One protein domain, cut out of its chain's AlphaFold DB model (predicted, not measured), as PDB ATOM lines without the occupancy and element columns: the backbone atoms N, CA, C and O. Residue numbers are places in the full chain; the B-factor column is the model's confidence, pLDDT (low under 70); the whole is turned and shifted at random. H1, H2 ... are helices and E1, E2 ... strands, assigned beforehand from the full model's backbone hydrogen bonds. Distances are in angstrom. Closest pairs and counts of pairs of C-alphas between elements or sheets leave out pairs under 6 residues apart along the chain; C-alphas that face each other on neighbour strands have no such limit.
ATOM      1  N   LYS A   2     -22.213 -48.233 -42.304       75.38
ATOM      2  CA  LYS A   2     -23.081 -48.632 -41.163       75.38
ATOM      3  C   LYS A   2     -22.897 -47.806 -39.874       75.38
ATOM      4  O   LYS A   2     -23.887 -47.414 -39.267       75.38
ATOM      5  N   TYR A   3     -21.659 -47.488 -39.491       84.75
ATOM      6  CA  TYR A   3     -21.381 -46.678 -38.294       84.75
ATOM      7  C   TYR A   3     -21.852 -45.221 -38.410       84.75
ATOM      8  O   TYR A   3     -22.338 -44.664 -37.432       84.75
ATOM      9  N   PHE A   4     -21.783 -44.626 -39.606       89.25
ATOM     10  CA  PHE A   4     -22.307 -43.278 -39.850       89.25
ATOM     11  C   PHE A   4     -23.831 -43.249 -39.729       89.25
ATOM     12  O   PHE A   4     -24.377 -42.375 -39.067       89.25
ATOM     13  N   THR A   5     -24.519 -44.234 -40.311       90.94
ATOM     14  CA  THR A   5     -25.976 -44.352 -40.185       90.94
ATOM     15  C   THR A   5     -26.402 -44.542 -38.728       90.94
ATOM     16  O   THR A   5     -27.333 -43.877 -38.287       90.94
ATOM     17  N   LEU A   6     -25.700 -45.388 -37.964       94.44
ATOM     18  CA  LEU A   6     -25.971 -45.575 -36.535       94.44
ATOM     19  C   LEU A   6     -25.758 -44.279 -35.740       94.44
ATOM     20  O   LEU A   6     -26.587 -43.936 -34.904       94.44
ATOM     21  N   PHE A   7     -24.681 -43.544 -36.020       95.19
ATOM     22  CA  PHE A   7     -24.395 -42.269 -35.368       95.19
ATOM     23  C   PHE A   7     -25.506 -41.235 -35.607       95.19
ATOM     24  O   PHE A   7     -26.041 -40.678 -34.649       95.19
ATOM     25  N   PHE A   8     -25.923 -41.032 -36.861       95.81
ATOM     26  CA  PHE A   8     -27.033 -40.124 -37.170       95.81
ATOM     27  C   PHE A   8     -28.366 -40.599 -36.582       95.81
ATOM     28  O   PHE A   8     -29.149 -39.773 -36.117       95.81
ATOM     29  N   ALA A   9     -28.614 -41.911 -36.543       96.38
ATOM     30  CA  ALA A   9     -29.802 -42.465 -35.903       96.38
ATOM     31  C   ALA A   9     -29.824 -42.176 -34.393       96.38
ATOM     32  O   ALA A   9     -30.854 -41.762 -33.868       96.38
ATOM     33  N   LEU A  10     -28.687 -42.324 -33.703       97.06
ATOM     34  CA  LEU A  10     -28.567 -41.992 -32.282       97.06
ATOM     35  C   LEU A  10     -28.812 -40.503 -32.024       97.06
ATOM     36  O   LEU A  10     -29.545 -40.170 -31.097       97.06
ATOM     37  N   ILE A  11     -28.273 -39.612 -32.865       97.12
ATOM     38  CA  ILE A  11     -28.574 -38.174 -32.782       97.12
ATOM     39  C   ILE A  11     -30.077 -37.938 -32.944       97.12
ATOM     40  O   ILE A  11     -30.671 -37.240 -32.128       97.12
ATOM     41  N   GLY A  12     -30.705 -38.550 -33.952       97.19
ATOM     42  CA  GLY A  12     -32.144 -38.422 -34.185       97.19
ATOM     43  C   GLY A  12     -32.980 -38.864 -32.980       97.19
ATOM     44  O   GLY A  12     -33.876 -38.137 -32.555       97.19
ATOM     45  N   VAL A  13     -32.645 -40.010 -32.379       97.75
ATOM     46  CA  VAL A  13     -33.307 -40.504 -31.159       97.75
ATOM     47  C   VAL A  13     -33.141 -39.515 -30.006       97.75
ATOM     48  O   VAL A  13     -34.121 -39.190 -29.339       97.75
ATOM     49  N   MET A  14     -31.933 -38.993 -29.793       97.62
ATOM     50  CA  MET A  14     -31.674 -38.029 -28.722       97.62
ATOM     51  C   MET A  14     -32.449 -36.723 -28.924       97.62
ATOM     52  O   MET A  14     -33.040 -36.224 -27.973       97.62
ATOM     53  N   VAL A  15     -32.511 -36.194 -30.150       96.00
ATOM     54  CA  VAL A  15     -33.282 -34.977 -30.461       96.00
ATOM     55  C   VAL A  15     -34.767 -35.173 -30.155       96.00
ATOM     56  O   VAL A  15     -35.378 -34.308 -29.530       96.00
ATOM     57  N   ILE A  16     -35.343 -36.319 -30.534       96.56
ATOM     58  CA  ILE A  16     -36.748 -36.633 -30.235       96.56
ATOM     59  C   ILE A  16     -36.967 -36.729 -28.722       96.56
ATOM     60  O   ILE A  16     -37.912 -36.133 -28.206       96.56
ATOM     61  N   LEU A  17     -36.088 -37.432 -28.001       97.38
ATOM     62  CA  LEU A  17     -36.190 -37.567 -26.547       97.38
ATOM     63  C   LEU A  17     -36.122 -36.208 -25.845       97.38
ATOM     64  O   LEU A  17     -36.993 -35.905 -25.030       97.38
ATOM     65  N   TYR A  18     -35.147 -35.362 -26.187       95.94
ATOM     66  CA  TYR A  18     -35.037 -34.026 -25.602       95.94
ATOM     67  C   TYR A  18     -36.221 -33.131 -25.969       95.94
ATOM     68  O   TYR A  18     -36.706 -32.403 -25.106       95.94
ATOM     69  N   GLY A  19     -36.731 -33.221 -27.200       95.19
ATOM     70  CA  GLY A  19     -37.932 -32.500 -27.613       95.19
ATOM     71  C   GLY A  19     -39.161 -32.893 -26.788       95.19
ATOM     72  O   GLY A  19     -39.876 -32.022 -26.297       95.19
ATOM     73  N   ILE A  20     -39.377 -34.194 -26.564       96.31
ATOM     74  CA  ILE A  20     -40.487 -34.695 -25.738       96.31
ATOM     75  C   ILE A  20     -40.326 -34.254 -24.280       96.31
ATOM     76  O   ILE A  20     -41.294 -33.795 -23.670       96.31
ATOM     77  N   ILE A  21     -39.119 -34.369 -23.718       97.06
ATOM     78  CA  ILE A  21     -38.835 -33.954 -22.338       97.06
ATOM     79  C   ILE A  21     -39.080 -32.451 -22.176       97.06
ATOM     80  O   ILE A  21     -39.827 -32.056 -21.283       97.06
ATOM     81  N   GLY A  22     -38.512 -31.623 -23.055       95.75
ATOM     82  CA  GLY A  22     -38.676 -30.169 -23.016       95.75
ATOM     83  C   GLY A  22     -40.140 -29.749 -23.123       95.75
ATOM     84  O   GLY A  22     -40.622 -28.997 -22.282       95.75
ATOM     85  N   LEU A  23     -40.886 -30.323 -24.074       94.69
ATOM     86  CA  LEU A  23     -42.316 -30.049 -24.224       94.69
ATOM     87  C   LEU A  23     -43.123 -30.477 -22.989       94.69
ATOM     88  O   LEU A  23     -44.023 -29.762 -22.553       94.69
ATOM     89  N   THR A  24     -42.797 -31.629 -22.400       95.38
ATOM     90  CA  THR A  24     -43.463 -32.115 -21.182       95.38
ATOM     91  C   THR A  24     -43.227 -31.157 -20.016       95.38
ATOM     92  O   THR A  24     -44.170 -30.801 -19.310       95.38
ATOM     93  N   LEU A  25     -41.985 -30.700 -19.831       95.88
ATOM     94  CA  LEU A  25     -41.635 -29.720 -18.804       95.88
ATOM     95  C   LEU A  25     -42.353 -28.385 -19.030       95.88
ATOM     96  O   LEU A  25     -42.877 -27.809 -18.075       95.88
ATOM     97  N   ASP A  26     -42.447 -27.932 -20.280       94.00
ATOM     98  CA  ASP A  26     -43.178 -26.715 -20.626       94.00
ATOM     99  C   ASP A  26     -44.658 -26.833 -20.260       94.00
ATOM    100  O   ASP A  26     -45.173 -25.969 -19.547       94.00
ATOM    101  N   ILE A  27     -45.325 -27.927 -20.640       91.44
ATOM    102  CA  ILE A  27     -46.733 -28.174 -20.296       91.44
ATOM    103  C   ILE A  27     -46.921 -28.197 -18.775       91.44
ATOM    104  O   ILE A  27     -47.791 -27.499 -18.252       91.44
ATOM    105  N   ILE A  28     -46.085 -28.934 -18.040       91.56
ATOM    106  CA  ILE A  28     -46.155 -28.990 -16.570       91.56
ATOM    107  C   ILE A  28     -45.998 -27.590 -15.964       91.56
ATOM    108  O   ILE A  28     -46.710 -27.240 -15.021       91.56
ATOM    109  N   SER A  29     -45.105 -26.766 -16.517       90.88
ATOM    110  CA  SER A  29     -44.876 -25.404 -16.030       90.88
ATOM    111  C   SER A  29     -46.077 -24.471 -16.226       90.88
ATOM    112  O   SER A  29     -46.220 -23.513 -15.469       90.88
ATOM    113  N   LEU A  30     -46.960 -24.749 -17.191       87.19
ATOM    114  CA  LEU A  30     -48.191 -23.981 -17.411       87.19
ATOM    115  C   LEU A  30     -49.312 -24.381 -16.443       87.19
ATOM    116  O   LEU A  30     -50.125 -23.543 -16.058       87.19
ATOM    117  N   TYR A  31     -49.341 -25.639 -15.997       83.38
ATOM    118  CA  TYR A  31     -50.394 -26.188 -15.134       83.38
ATOM    119  C   TYR A  31     -49.982 -26.271 -13.659       83.38
ATOM    120  O   TYR A  31     -50.146 -27.295 -12.994       83.38
ATOM    121  N   GLN A  32     -49.468 -25.166 -13.117       89.81
ATOM    122  CA  GLN A  32     -49.034 -25.102 -11.718       89.81
ATOM    123  C   GLN A  32     -50.148 -24.778 -10.716       89.81
ATOM    124  O   GLN A  32     -49.892 -24.842  -9.514       89.81
ATOM    125  N   THR A  33     -51.369 -24.465 -11.167       90.94
ATOM    126  CA  THR A  33     -52.533 -24.265 -10.281       90.94
ATOM    127  C   THR A  33     -53.606 -25.323 -10.508       90.94
ATOM    128  O   THR A  33     -53.844 -25.741 -11.640       90.94
ATOM    129  N   LYS A  34     -54.273 -25.751  -9.430       90.19
ATOM    130  CA  LYS A  34     -55.339 -26.767  -9.451       90.19
ATOM    131  C   LYS A  34     -56.519 -26.340  -8.582       90.19
ATOM    132  O   LYS A  34     -56.317 -25.658  -7.581       90.19
ATOM    133  N   GLY A  35     -57.731 -26.768  -8.934       88.50
ATOM    134  CA  GLY A  35     -58.944 -26.439  -8.177       88.50
ATOM    135  C   GLY A  35     -59.434 -25.004  -8.404       88.50
ATOM    136  O   GLY A  35     -58.830 -24.239  -9.165       88.50
ATOM    137  N   GLY A  36     -60.556 -24.653  -7.771       89.19
ATOM    138  CA  GLY A  36     -61.217 -23.356  -7.961       89.19
ATOM    139  C   GLY A  36     -61.645 -23.126  -9.411       89.19
ATOM    140  O   GLY A  36     -61.331 -22.090  -9.989       89.19
ATOM    141  N   HIS A  37     -62.249 -24.141 -10.040       88.31
ATOM    142  CA  HIS A  37     -62.686 -24.084 -11.442       88.31
ATOM    143  C   HIS A  37     -64.043 -23.396 -11.624       88.31
ATOM    144  O   HIS A  37     -64.322 -22.899 -12.710       88.31
ATOM    145  N   GLU A  38     -64.845 -23.327 -10.564       91.94
ATOM    146  CA  GLU A  38     -66.151 -22.672 -10.549       91.94
ATOM    147  C   GLU A  38     -66.072 -21.333  -9.823       91.94
ATOM    148  O   GLU A  38     -65.238 -21.154  -8.932       91.94
ATOM    149  N   TYR A  39     -66.941 -20.396 -10.202       89.88
ATOM    150  CA  TYR A  39     -67.090 -19.113  -9.519       89.88
ATOM    151  C   TYR A  39     -67.386 -19.337  -8.020       89.88
ATOM    152  O   TYR A  39     -68.206 -20.201  -7.712       89.88
ATOM    153  N   PRO A  40     -66.769 -18.598  -7.074       92.12
ATOM    154  CA  PRO A  40     -65.925 -17.400  -7.230       92.12
ATOM    155  C   PRO A  40     -64.423 -17.668  -7.481       92.12
ATOM    156  O   PRO A  40     -63.594 -16.773  -7.308       92.12
ATOM    157  N   TYR A  41     -64.065 -18.878  -7.924       91.75
ATOM    158  CA  TYR A  41     -62.700 -19.349  -8.198       91.75
ATOM    159  C   TYR A  41     -61.802 -19.408  -6.956       91.75
ATOM    160  O   TYR A  41     -60.602 -19.136  -7.016       91.75
ATOM    161  N   GLU A  42     -62.387 -19.769  -5.817       91.50
ATOM    162  CA  GLU A  42     -61.703 -19.925  -4.532       91.50
ATOM    163  C   GLU A  42     -61.231 -21.369  -4.294       91.50
ATOM    164  O   GLU A  42     -61.543 -22.284  -5.057       91.50
ATOM    165  N   GLY A  43     -60.424 -21.582  -3.248       90.56
ATOM    166  CA  GLY A  43     -59.932 -22.915  -2.872       90.56
ATOM    167  C   GLY A  43     -58.945 -23.546  -3.863       90.56
ATOM    168  O   GLY A  43     -58.678 -24.746  -3.795       90.56
ATOM    169  N   TRP A  44     -58.399 -22.764  -4.799       93.00
ATOM    170  CA  TRP A  44     -57.324 -23.224  -5.673       93.00
ATOM    171  C   TRP A  44     -56.010 -23.370  -4.891       93.00
ATOM    172  O   TRP A  44     -55.763 -22.681  -3.903       93.00
ATOM    173  N   THR A  45     -55.148 -24.271  -5.351       93.75
ATOM    174  CA  THR A  45     -53.813 -24.505  -4.786       93.75
ATOM    175  C   THR A  45     -52.747 -24.444  -5.874       93.75
ATOM    176  O   THR A  45     -53.055 -24.513  -7.068       93.75
ATOM    177  N   GLY A  46     -51.483 -24.331  -5.464       91.81
ATOM    178  CA  GLY A  46     -50.331 -24.328  -6.361       91.81
ATOM    179  C   GLY A  46     -49.690 -22.950  -6.509       91.81
ATOM    180  O   GLY A  46     -49.787 -22.120  -5.608       91.81
ATOM    181  N   LYS A  47     -48.993 -22.723  -7.626       92.81
ATOM    182  CA  LYS A  47     -48.210 -21.500  -7.854       92.81
ATOM    183  C   LYS A  47     -48.822 -20.662  -8.979       92.81
ATOM    184  O   LYS A  47     -48.938 -21.164 -10.098       92.81
ATOM    185  N   PRO A  48     -49.229 -19.408  -8.710       92.69
ATOM    186  CA  PRO A  48     -49.574 -18.465  -9.764       92.69
ATOM    187  C   PRO A  48     -48.395 -18.197 -10.700       92.69
ATOM    188  O   PRO A  48     -47.243 -18.411 -10.328       92.69
ATOM    189  N   VAL A  49     -48.694 -17.681 -11.894       93.38
ATOM    190  CA  VAL A  49     -47.678 -17.186 -12.822       93.38
ATOM    191  C   VAL A  49     -46.858 -16.095 -12.140       93.38
ATOM    192  O   VAL A  49     -47.405 -15.089 -11.684       93.38
ATOM    193  N   ASP A  50     -45.546 -16.298 -12.103       94.00
ATOM    194  CA  ASP A  50     -44.589 -15.254 -11.765       94.00
ATOM    195  C   ASP A  50     -44.374 -14.375 -12.999       94.00
ATOM    196  O   ASP A  50     -43.531 -14.648 -13.855       94.00
ATOM    197  N   TRP A  51     -45.205 -13.343 -13.120       94.88
ATOM    198  CA  TRP A  51     -45.121 -12.378 -14.215       94.88
ATOM    199  C   TRP A  51     -43.812 -11.606 -14.209       94.88
ATOM    200  O   TRP A  51     -43.401 -11.100 -15.254       94.88
ATOM    201  N   ASP A  52     -43.177 -11.495 -13.042       94.12
ATOM    202  CA  ASP A  52     -41.999 -10.673 -12.904       94.12
ATOM    203  C   ASP A  52     -40.733 -11.366 -13.434       94.12
ATOM    204  O   ASP A  52     -39.804 -10.698 -13.898       94.12
ATOM    205  N   ALA A  53     -40.754 -12.695 -13.490       94.00
ATOM    206  CA  ALA A  53     -39.734 -13.512 -14.136       94.00
ATOM    207  C   ALA A  53     -39.853 -13.581 -15.674       94.00
ATOM    208  O   ALA A  53     -39.013 -14.215 -16.312       94.00
ATOM    209  N   LEU A  54     -40.889 -12.987 -16.281       96.38
ATOM    210  CA  LEU A  54     -41.100 -13.049 -17.730       96.38
ATOM    211  C   LEU A  54     -40.306 -11.976 -18.481       96.38
ATOM    212  O   LEU A  54     -40.143 -10.845 -18.008       96.38
ATOM    213  N   ASP A  55     -39.903 -12.319 -19.705       96.81
ATOM    214  CA  ASP A  55     -39.228 -11.398 -20.614       96.81
ATOM    215  C   ASP A  55     -40.190 -10.281 -21.023       96.81
ATOM    216  O   ASP A  55     -41.291 -10.532 -21.524       96.81
ATOM    217  N   LEU A  56     -39.751  -9.036 -20.853       97.06
ATOM    218  CA  LEU A  56     -40.465  -7.869 -21.350       97.06
ATOM    219  C   LEU A  56     -40.190  -7.676 -22.843       97.06
ATOM    220  O   LEU A  56     -39.043  -7.668 -23.284       97.06
ATOM    221  N   THR A  57     -41.249  -7.473 -23.617       95.44
ATOM    222  CA  THR A  57     -41.178  -7.160 -25.049       95.44
ATOM    223  C   THR A  57     -41.932  -5.868 -25.347       95.44
ATOM    224  O   THR A  57     -42.587  -5.309 -24.474       95.44
ATOM    225  N   GLN A  58     -41.882  -5.392 -26.593       94.19
ATOM    226  CA  GLN A  58     -42.600  -4.176 -26.994       94.19
ATOM    227  C   GLN A  58     -44.128  -4.317 -26.917       94.19
ATOM    228  O   GLN A  58     -44.824  -3.325 -26.736       94.19
ATOM    229  N   THR A  59     -44.658  -5.534 -27.067       95.38
ATOM    230  CA  THR A  59     -46.104  -5.787 -27.169       95.38
ATOM    231  C   THR A  59     -46.675  -6.536 -25.970       95.38
ATOM    232  O   THR A  59     -47.893  -6.684 -25.867       95.38
ATOM    233  N   GLY A  60     -45.835  -7.002 -25.044       96.69
ATOM    234  CA  GLY A  60     -46.282  -7.722 -23.858       96.69
ATOM    235  C   GLY A  60     -45.173  -8.486 -23.139       96.69
ATOM    236  O   GLY A  60     -44.021  -8.052 -23.120       96.69
ATOM    237  N   LEU A  61     -45.524  -9.632 -22.555       97.38
ATOM    238  CA  LEU A  61     -44.610 -10.488 -21.791       97.38
ATOM    239  C   LEU A  61     -44.468 -11.862 -22.444       97.38
ATOM    240  O   LEU A  61     -45.423 -12.379 -23.028       97.38
ATOM    241  N   VAL A  62     -43.288 -12.467 -22.314       96.56
ATOM    242  CA  VAL A  62     -43.004 -13.799 -22.856       96.56
ATOM    243  C   VAL A  62     -42.451 -14.708 -21.768       96.56
ATOM    244  O   VAL A  62     -41.433 -14.420 -21.144       96.56
ATOM    245  N   LYS A  63     -43.114 -15.848 -21.572       95.44
ATOM    246  CA  LYS A  63     -42.552 -16.971 -20.829       95.44
ATOM    247  C   LYS A  63     -41.760 -17.842 -21.784       95.44
ATOM    248  O   LYS A  63     -42.347 -18.462 -22.669       95.44
ATOM    249  N   ARG A  64     -40.452 -17.927 -21.553       94.69
ATOM    250  CA  ARG A  64     -39.579 -18.847 -22.281       94.69
ATOM    251  C   ARG A  64     -39.794 -20.281 -21.820       94.69
ATOM    252  O   ARG A  64     -39.867 -20.553 -20.615       94.69
ATOM    253  N   GLY A  65     -39.951 -21.174 -22.785       93.62
ATOM    254  CA  GLY A  65     -39.945 -22.613 -22.571       93.62
ATOM    255  C   GLY A  65     -38.662 -23.254 -23.077       93.62
ATOM    256  O   GLY A  65     -37.780 -22.598 -23.628       93.62
ATOM    257  N   TYR A  66     -38.567 -24.565 -22.902       93.44
ATOM    258  CA  TYR A  66     -37.537 -25.375 -23.550       93.44
ATOM    259  C   TYR A  66     -37.821 -25.551 -25.044       93.44
ATOM    260  O   TYR A  66     -36.904 -25.619 -25.859       93.44
ATOM    261  N   VAL A  67     -39.101 -25.664 -25.389       94.06
ATOM    262  CA  VAL A  67     -39.616 -25.957 -26.728       94.06
ATOM    263  C   VAL A  67     -40.751 -25.000 -27.097       94.06
ATOM    264  O   VAL A  67     -40.871 -24.611 -28.261       94.06
ATOM    265  N   LEU A  68     -41.580 -24.627 -26.119       95.06
ATOM    266  CA  LEU A  68     -42.782 -23.825 -26.297       95.06
ATOM    267  C   LEU A  68     -42.705 -22.519 -25.499       95.06
ATOM    268  O   LEU A  68     -42.782 -22.518 -24.269       95.06
ATOM    269  N   ASP A  69     -42.660 -21.402 -26.210       95.94
ATOM    270  CA  ASP A  69     -42.790 -20.077 -25.618       95.94
ATOM    271  C   ASP A  69     -44.266 -19.697 -25.478       95.94
ATOM    272  O   ASP A  69     -45.109 -20.042 -26.312       95.94
ATOM    273  N   VAL A  70     -44.597 -18.944 -24.431       96.12
ATOM    274  CA  VAL A  70     -45.935 -18.370 -24.250       96.12
ATOM    275  C   VAL A  70     -45.835 -16.860 -24.288       96.12
ATOM    276  O   VAL A  70     -45.266 -16.241 -23.393       96.12
ATOM    277  N   HIS A  71     -46.416 -16.275 -25.324       96.94
ATOM    278  CA  HIS A  71     -46.487 -14.839 -25.527       96.94
ATOM    279  C   HIS A  71     -47.838 -14.340 -25.043       96.94
ATOM    280  O   HIS A  71     -48.874 -14.889 -25.414       96.94
ATOM    281  N   VAL A  72     -47.836 -13.275 -24.255       97.38
ATOM    282  CA  VAL A  72     -49.055 -12.627 -23.786       97.38
ATOM    283  C   VAL A  72     -49.012 -11.168 -24.197       97.38
ATOM    284  O   VAL A  72     -48.145 -10.420 -23.749       97.38
ATOM    285  N   HIS A  73     -49.960 -10.762 -25.036       97.38
ATOM    286  CA  HIS A  73     -50.081  -9.377 -25.470       97.38
ATOM    287  C   HIS A  73     -50.589  -8.494 -24.320       97.38
ATOM    288  O   HIS A  73     -51.651  -8.753 -23.757       97.38
ATOM    289  N   GLY A  74     -49.867  -7.416 -24.007       95.50
ATOM    290  CA  GLY A  74     -50.123  -6.595 -22.822       95.50
ATOM    291  C   GLY A  74     -51.407  -5.774 -22.871       95.50
ATOM    292  O   GLY A  74     -52.024  -5.567 -21.836       95.50
ATOM    293  N   THR A  75     -51.850  -5.364 -24.062       94.94
ATOM    294  CA  THR A  75     -53.127  -4.645 -24.235       94.94
ATOM    295  C   THR A  75     -54.335  -5.571 -24.371       94.94
ATOM    296  O   THR A  75     -55.343  -5.354 -23.714       94.94
ATOM    297  N   THR A  76     -54.274  -6.598 -25.225       95.88
ATOM    298  CA  THR A  76     -55.449  -7.425 -25.566       95.88
ATOM    299  C   THR A  76     -55.589  -8.684 -24.715       95.88
ATOM    300  O   THR A  76     -56.615  -9.351 -24.785       95.88
ATOM    301  N   GLY A  77     -54.552  -9.065 -23.963       95.31
ATOM    302  CA  GLY A  77     -54.539 -10.309 -23.191       95.31
ATOM    303  C   GLY A  77     -54.495 -11.565 -24.060       95.31
ATOM    304  O   GLY A  77     -54.713 -12.663 -23.551       95.31
ATOM    305  N   MET A  78     -54.235 -11.420 -25.366       97.50
ATOM    306  CA  MET A  78     -54.115 -12.540 -26.293       97.50
ATOM    307  C   MET A  78     -52.898 -13.388 -25.932       97.50
ATOM    308  O   MET A  78     -51.762 -12.905 -25.961       97.50
ATOM    309  N   ILE A  79     -53.143 -14.661 -25.644       96.75
ATOM    310  CA  ILE A  79     -52.127 -15.676 -25.402       96.75
ATOM    311  C   ILE A  79     -51.820 -16.358 -26.734       96.75
ATOM    312  O   ILE A  79     -52.712 -16.845 -27.434       96.75
ATOM    313  N   SER A  80     -50.542 -16.398 -27.083       97.00
ATOM    314  CA  SER A  80     -50.032 -17.076 -28.269       97.00
ATOM    315  C   SER A  80     -48.938 -18.053 -27.882       97.00
ATOM    316  O   SER A  80     -48.133 -17.774 -26.995       97.00
ATOM    317  N   PHE A  81     -48.877 -19.170 -28.588       96.31
ATOM    318  CA  PHE A  81     -47.801 -20.134 -28.439       96.31
ATOM    319  C   PHE A  81     -46.739 -19.922 -29.508       96.31
ATOM    320  O   PHE A  81     -47.064 -19.812 -30.692       96.31
ATOM    321  N   GLY A  82     -45.486 -19.857 -29.072       95.50
ATOM    322  CA  GLY A  82     -44.297 -19.799 -29.905       95.50
ATOM    323  C   GLY A  82     -43.624 -21.168 -29.973       95.50
ATOM    324  O   GLY A  82     -43.338 -21.759 -28.939       95.50
ATOM    325  N   PHE A  83     -43.354 -21.678 -31.169       92.81
ATOM    326  CA  PHE A  83     -42.616 -22.923 -31.384       92.81
ATOM    327  C   PHE A  83     -41.656 -22.742 -32.560       92.81
ATOM    328  O   PHE A  83     -42.089 -22.444 -33.673       92.81
ATOM    329  N   LEU A  84     -40.350 -22.903 -32.316       84.31
ATOM    330  CA  LEU A  84     -39.291 -22.765 -33.332       84.31
ATOM    331  C   LEU A  84     -39.410 -21.487 -34.193       84.31
ATOM    332  O   LEU A  84     -39.232 -21.522 -35.408       84.31
ATOM    333  N   GLY A  85     -39.745 -20.354 -33.570       81.38
ATOM    334  CA  GLY A  85     -39.895 -19.057 -34.245       81.38
ATOM    335  C   GLY A  85     -41.255 -18.815 -34.909       81.38
ATOM    336  O   GLY A  85     -41.540 -17.686 -35.302       81.38
ATOM    337  N   PHE A  86     -42.128 -19.822 -34.989       91.06
ATOM    338  CA  PHE A  86     -43.520 -19.634 -35.392       91.06
ATOM    339  C   PHE A  86     -44.366 -19.256 -34.187       91.06
ATOM    340  O   PHE A  86     -44.257 -19.884 -33.140       91.06
ATOM    341  N   GLN A  87     -45.256 -18.280 -34.350       94.31
ATOM    342  CA  GLN A  87     -46.203 -17.880 -33.315       94.31
ATOM    343  C   GLN A  87     -47.637 -18.107 -33.794       94.31
ATOM    344  O   GLN A  87     -48.012 -17.701 -34.897       94.31
ATOM    345  N   LYS A  88     -48.456 -18.740 -32.952       95.81
ATOM    346  CA  LYS A  88     -49.877 -18.975 -33.215       95.81
ATOM    347  C   LYS A  88     -50.727 -18.480 -32.051       95.81
ATOM    348  O   LYS A  88     -50.551 -18.918 -30.917       95.81
ATOM    349  N   ASN A  89     -51.675 -17.596 -32.353       96.88
ATOM    350  CA  ASN A  89     -52.671 -17.133 -31.388       96.88
ATOM    351  C   ASN A  89     -53.540 -18.308 -30.925       96.88
ATOM    352  O   ASN A  89     -53.945 -19.133 -31.749       96.88
ATOM    353  N   TRP A  90     -53.841 -18.354 -29.629       94.50
ATOM    354  CA  TRP A  90     -54.663 -19.399 -29.031       94.50
ATOM    355  C   TRP A  90     -55.965 -18.844 -28.457       94.50
ATOM    356  O   TRP A  90     -57.028 -19.107 -29.010       94.50
ATOM    357  N   GLN A  91     -55.886 -18.096 -27.356       94.56
ATOM    358  CA  GLN A  91     -57.053 -17.575 -26.641       94.56
ATOM    359  C   GLN A  91     -56.672 -16.394 -25.748       94.56
ATOM    360  O   GLN A  91     -55.495 -16.155 -25.491       94.56
ATOM    361  N   THR A  92     -57.664 -15.673 -25.240       95.44
ATOM    362  CA  THR A  92     -57.486 -14.690 -24.162       95.44
ATOM    363  C   THR A  92     -57.584 -15.356 -22.786       95.44
ATOM    364  O   THR A  92     -57.912 -16.539 -22.670       95.44
ATOM    365  N   PHE A  93     -57.287 -14.609 -21.721       94.00
ATOM    366  CA  PHE A  93     -57.439 -15.105 -20.353       94.00
ATOM    367  C   PHE A  93     -58.884 -15.506 -20.034       94.00
ATOM    368  O   PHE A  93     -59.825 -14.802 -20.390       94.00
ATOM    369  N   SER A  94     -59.043 -16.610 -19.303       92.94
ATOM    370  CA  SER A  94     -60.310 -16.957 -18.656       92.94
ATOM    371  C   SER A  94     -60.521 -16.136 -17.382       92.94
ATOM    372  O   SER A  94     -59.553 -15.688 -16.763       92.94
ATOM    373  N   ASP A  95     -61.766 -16.016 -16.921       93.56
ATOM    374  CA  ASP A  95     -62.101 -15.299 -15.679       93.56
ATOM    375  C   ASP A  95     -61.343 -15.847 -14.462       93.56
ATOM    376  O   ASP A  95     -60.816 -15.094 -13.637       93.56
ATOM    377  N   ARG A  96     -61.187 -17.175 -14.392       93.38
ATOM    378  CA  ARG A  96     -60.342 -17.820 -13.382       93.38
ATOM    379  C   ARG A  96     -58.896 -17.346 -13.489       93.38
ATOM    380  O   ARG A  96     -58.289 -17.018 -12.475       93.38
ATOM    381  N   ALA A  97     -58.320 -17.334 -14.691       92.12
ATOM    382  CA  ALA A  97     -56.937 -16.909 -14.879       92.12
ATOM    383  C   ALA A  97     -56.749 -15.431 -14.504       92.12
ATOM    384  O   ALA A  97     -55.767 -15.096 -13.841       92.12
ATOM    385  N   LEU A  98     -57.717 -14.573 -14.840       93.88
ATOM    386  CA  LEU A  98     -57.744 -13.174 -14.422       93.88
ATOM    387  C   LEU A  98     -57.730 -13.035 -12.897       93.88
ATOM    388  O   LEU A  98     -56.951 -12.249 -12.359       93.88
ATOM    389  N   LYS A  99     -58.547 -13.826 -12.196       93.44
ATOM    390  CA  LYS A  99     -58.658 -13.782 -10.733       93.44
ATOM    391  C   LYS A  99     -57.437 -14.370 -10.017       93.44
ATOM    392  O   LYS A  99     -56.948 -13.774  -9.060       93.44
ATOM    393  N   VAL A 100     -56.964 -15.532 -10.465       93.19
ATOM    394  CA  VAL A 100     -55.903 -16.315  -9.808       93.19
ATOM    395  C   VAL A 100     -54.522 -15.746 -10.109       93.19
ATOM    396  O   VAL A 100     -53.704 -15.601  -9.205       93.19
ATOM    397  N   HIS A 101     -54.249 -15.431 -11.375       94.06
ATOM    398  CA  HIS A 101     -52.924 -14.993 -11.805       94.06
ATOM    399  C   HIS A 101     -52.776 -13.477 -11.831       94.06
ATOM    400  O   HIS A 101     -51.649 -13.002 -11.859       94.06
ATOM    401  N   LYS A 102     -53.876 -12.716 -11.802       94.88
ATOM    402  CA  LYS A 102     -53.866 -11.246 -11.787       94.88
ATOM    403  C   LYS A 102     -52.980 -10.607 -12.876       94.88
ATOM    404  O   LYS A 102     -52.204  -9.696 -12.581       94.88
ATOM    405  N   PRO A 103     -53.092 -11.041 -14.149       95.44
ATOM    406  CA  PRO A 103     -52.283 -10.502 -15.241       95.44
ATOM    407  C   PRO A 103     -52.425  -8.982 -15.375       95.44
ATOM    408  O   PRO A 103     -51.418  -8.309 -15.545       95.44
ATOM    409  N   LYS A 104     -53.634  -8.416 -15.230       95.06
ATOM    410  CA  LYS A 104     -53.860  -6.964 -15.382       95.06
ATOM    411  C   LYS A 104     -52.955  -6.139 -14.465       95.06
ATOM    412  O   LYS A 104     -52.282  -5.223 -14.921       95.06
ATOM    413  N   GLU A 105     -52.887  -6.511 -13.188       95.56
ATOM    414  CA  GLU A 105     -52.033  -5.835 -12.206       95.56
ATOM    415  C   GLU A 105     -50.552  -5.945 -12.586       95.56
ATOM    416  O   GLU A 105     -49.807  -4.977 -12.453       95.56
ATOM    417  N   ALA A 106     -50.114  -7.110 -13.070       95.19
ATOM    418  CA  ALA A 106     -48.736  -7.309 -13.501       95.19
ATOM    419  C   ALA A 106     -48.390  -6.484 -14.750       95.19
ATOM    420  O   ALA A 106     -47.365  -5.810 -14.773       95.19
ATOM    421  N   PHE A 107     -49.258  -6.478 -15.761       96.00
ATOM    422  CA  PHE A 107     -49.059  -5.712 -16.991       96.00
ATOM    423  C   PHE A 107     -49.056  -4.199 -16.745       96.00
ATOM    424  O   PHE A 107     -48.200  -3.509 -17.298       96.00
ATOM    425  N   LEU A 108     -49.913  -3.698 -15.847       96.00
ATOM    426  CA  LEU A 108     -49.883  -2.299 -15.403       96.00
ATOM    427  C   LEU A 108     -48.532  -1.935 -14.770       96.00
ATOM    428  O   LEU A 108     -47.932  -0.926 -15.135       96.00
ATOM    429  N   ARG A 109     -47.994  -2.783 -13.877       95.81
ATOM    430  CA  ARG A 109     -46.654  -2.570 -13.284       95.81
ATOM    431  C   ARG A 109     -45.529  -2.587 -14.320       95.81
ATOM    432  O   ARG A 109     -44.471  -2.014 -14.077       95.81
ATOM    433  N   ARG A 110     -45.748  -3.245 -15.458       94.38
ATOM    434  CA  ARG A 110     -44.794  -3.357 -16.569       94.38
ATOM    435  C   ARG A 110     -44.971  -2.276 -17.641       94.38
ATOM    436  O   ARG A 110     -44.267  -2.323 -18.643       94.38
ATOM    437  N   GLY A 111     -45.853  -1.296 -17.423       94.94
ATOM    438  CA  GLY A 111     -46.024  -0.136 -18.305       94.94
ATOM    439  C   GLY A 111     -46.982  -0.351 -19.478       94.94
ATOM    440  O   GLY A 111     -46.972   0.441 -20.416       94.94
TER     441      GLY A 111
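AT A GLANCE: This is residues 2 to 111 of the 116 residues of an uncharacterized protein of Maribacter sp. (strain HTCC2170 / KCCM 42371) (UniProt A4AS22). One long helix, H1, sticks out as an arm, its residues 2 to 17 standing free, from a small body built on a strongly twisted sheet of four strands. Two short helices, H2 and H3, follow the sheet, and residues 31 to 59 make a long loop stretch between H1 and E1. The 110 printed residues run H1 E1 E2 E3 E4 H2 H3, with sheet order E1 E2 E3 E4, antiparallel; the class is mixed, helices and strands. The whole is loose, with a radius of gyration of the C-alphas of 17.7 A, and elongated, spanning 62 by 34 by 22 A.

IN THESE COORDINATES: H1, residues 2 to 30, begins at C-alpha 2 (-23.081, -48.632, -41.163) and is 42.5 A long. E1 is residues 60 to 63, E2 68 to 73, 16.2 A, E3 79 to 83 and E4 86 to 91, 16.2 A. H2 is residues 95 to 101; H3, residues 103 to 109, ends at C-alpha 109 (-46.654, -2.570, -13.284).

HOW THE PARTS SIT: H1 only grazes the sheet, with residues 22 to 30; its closest C-alpha pair with E2 is Asp 26 and Leu 68, 6.4 A. The strands form a meander, each the antiparallel neighbour of the one before, in hairpins: N 63 and O 70 are 2.8 A apart, N 71 and O 80 2.8 A, N 81 and O 88 2.9 A. Residues 55 to 56 pair antiparallel with 61 to 62 of E1. H3 only grazes the sheet; H2 is not on it. In H1, H2 and H3 every O i to N i+4 pair is within hydrogen-bond range.

THE WHOLE: The C-alphas of Lys 2 and Pro 40, the two farthest apart, are 62.9 A apart. The printed part has no cut, the link H1 to E1 is long, and no printed residue is under 70.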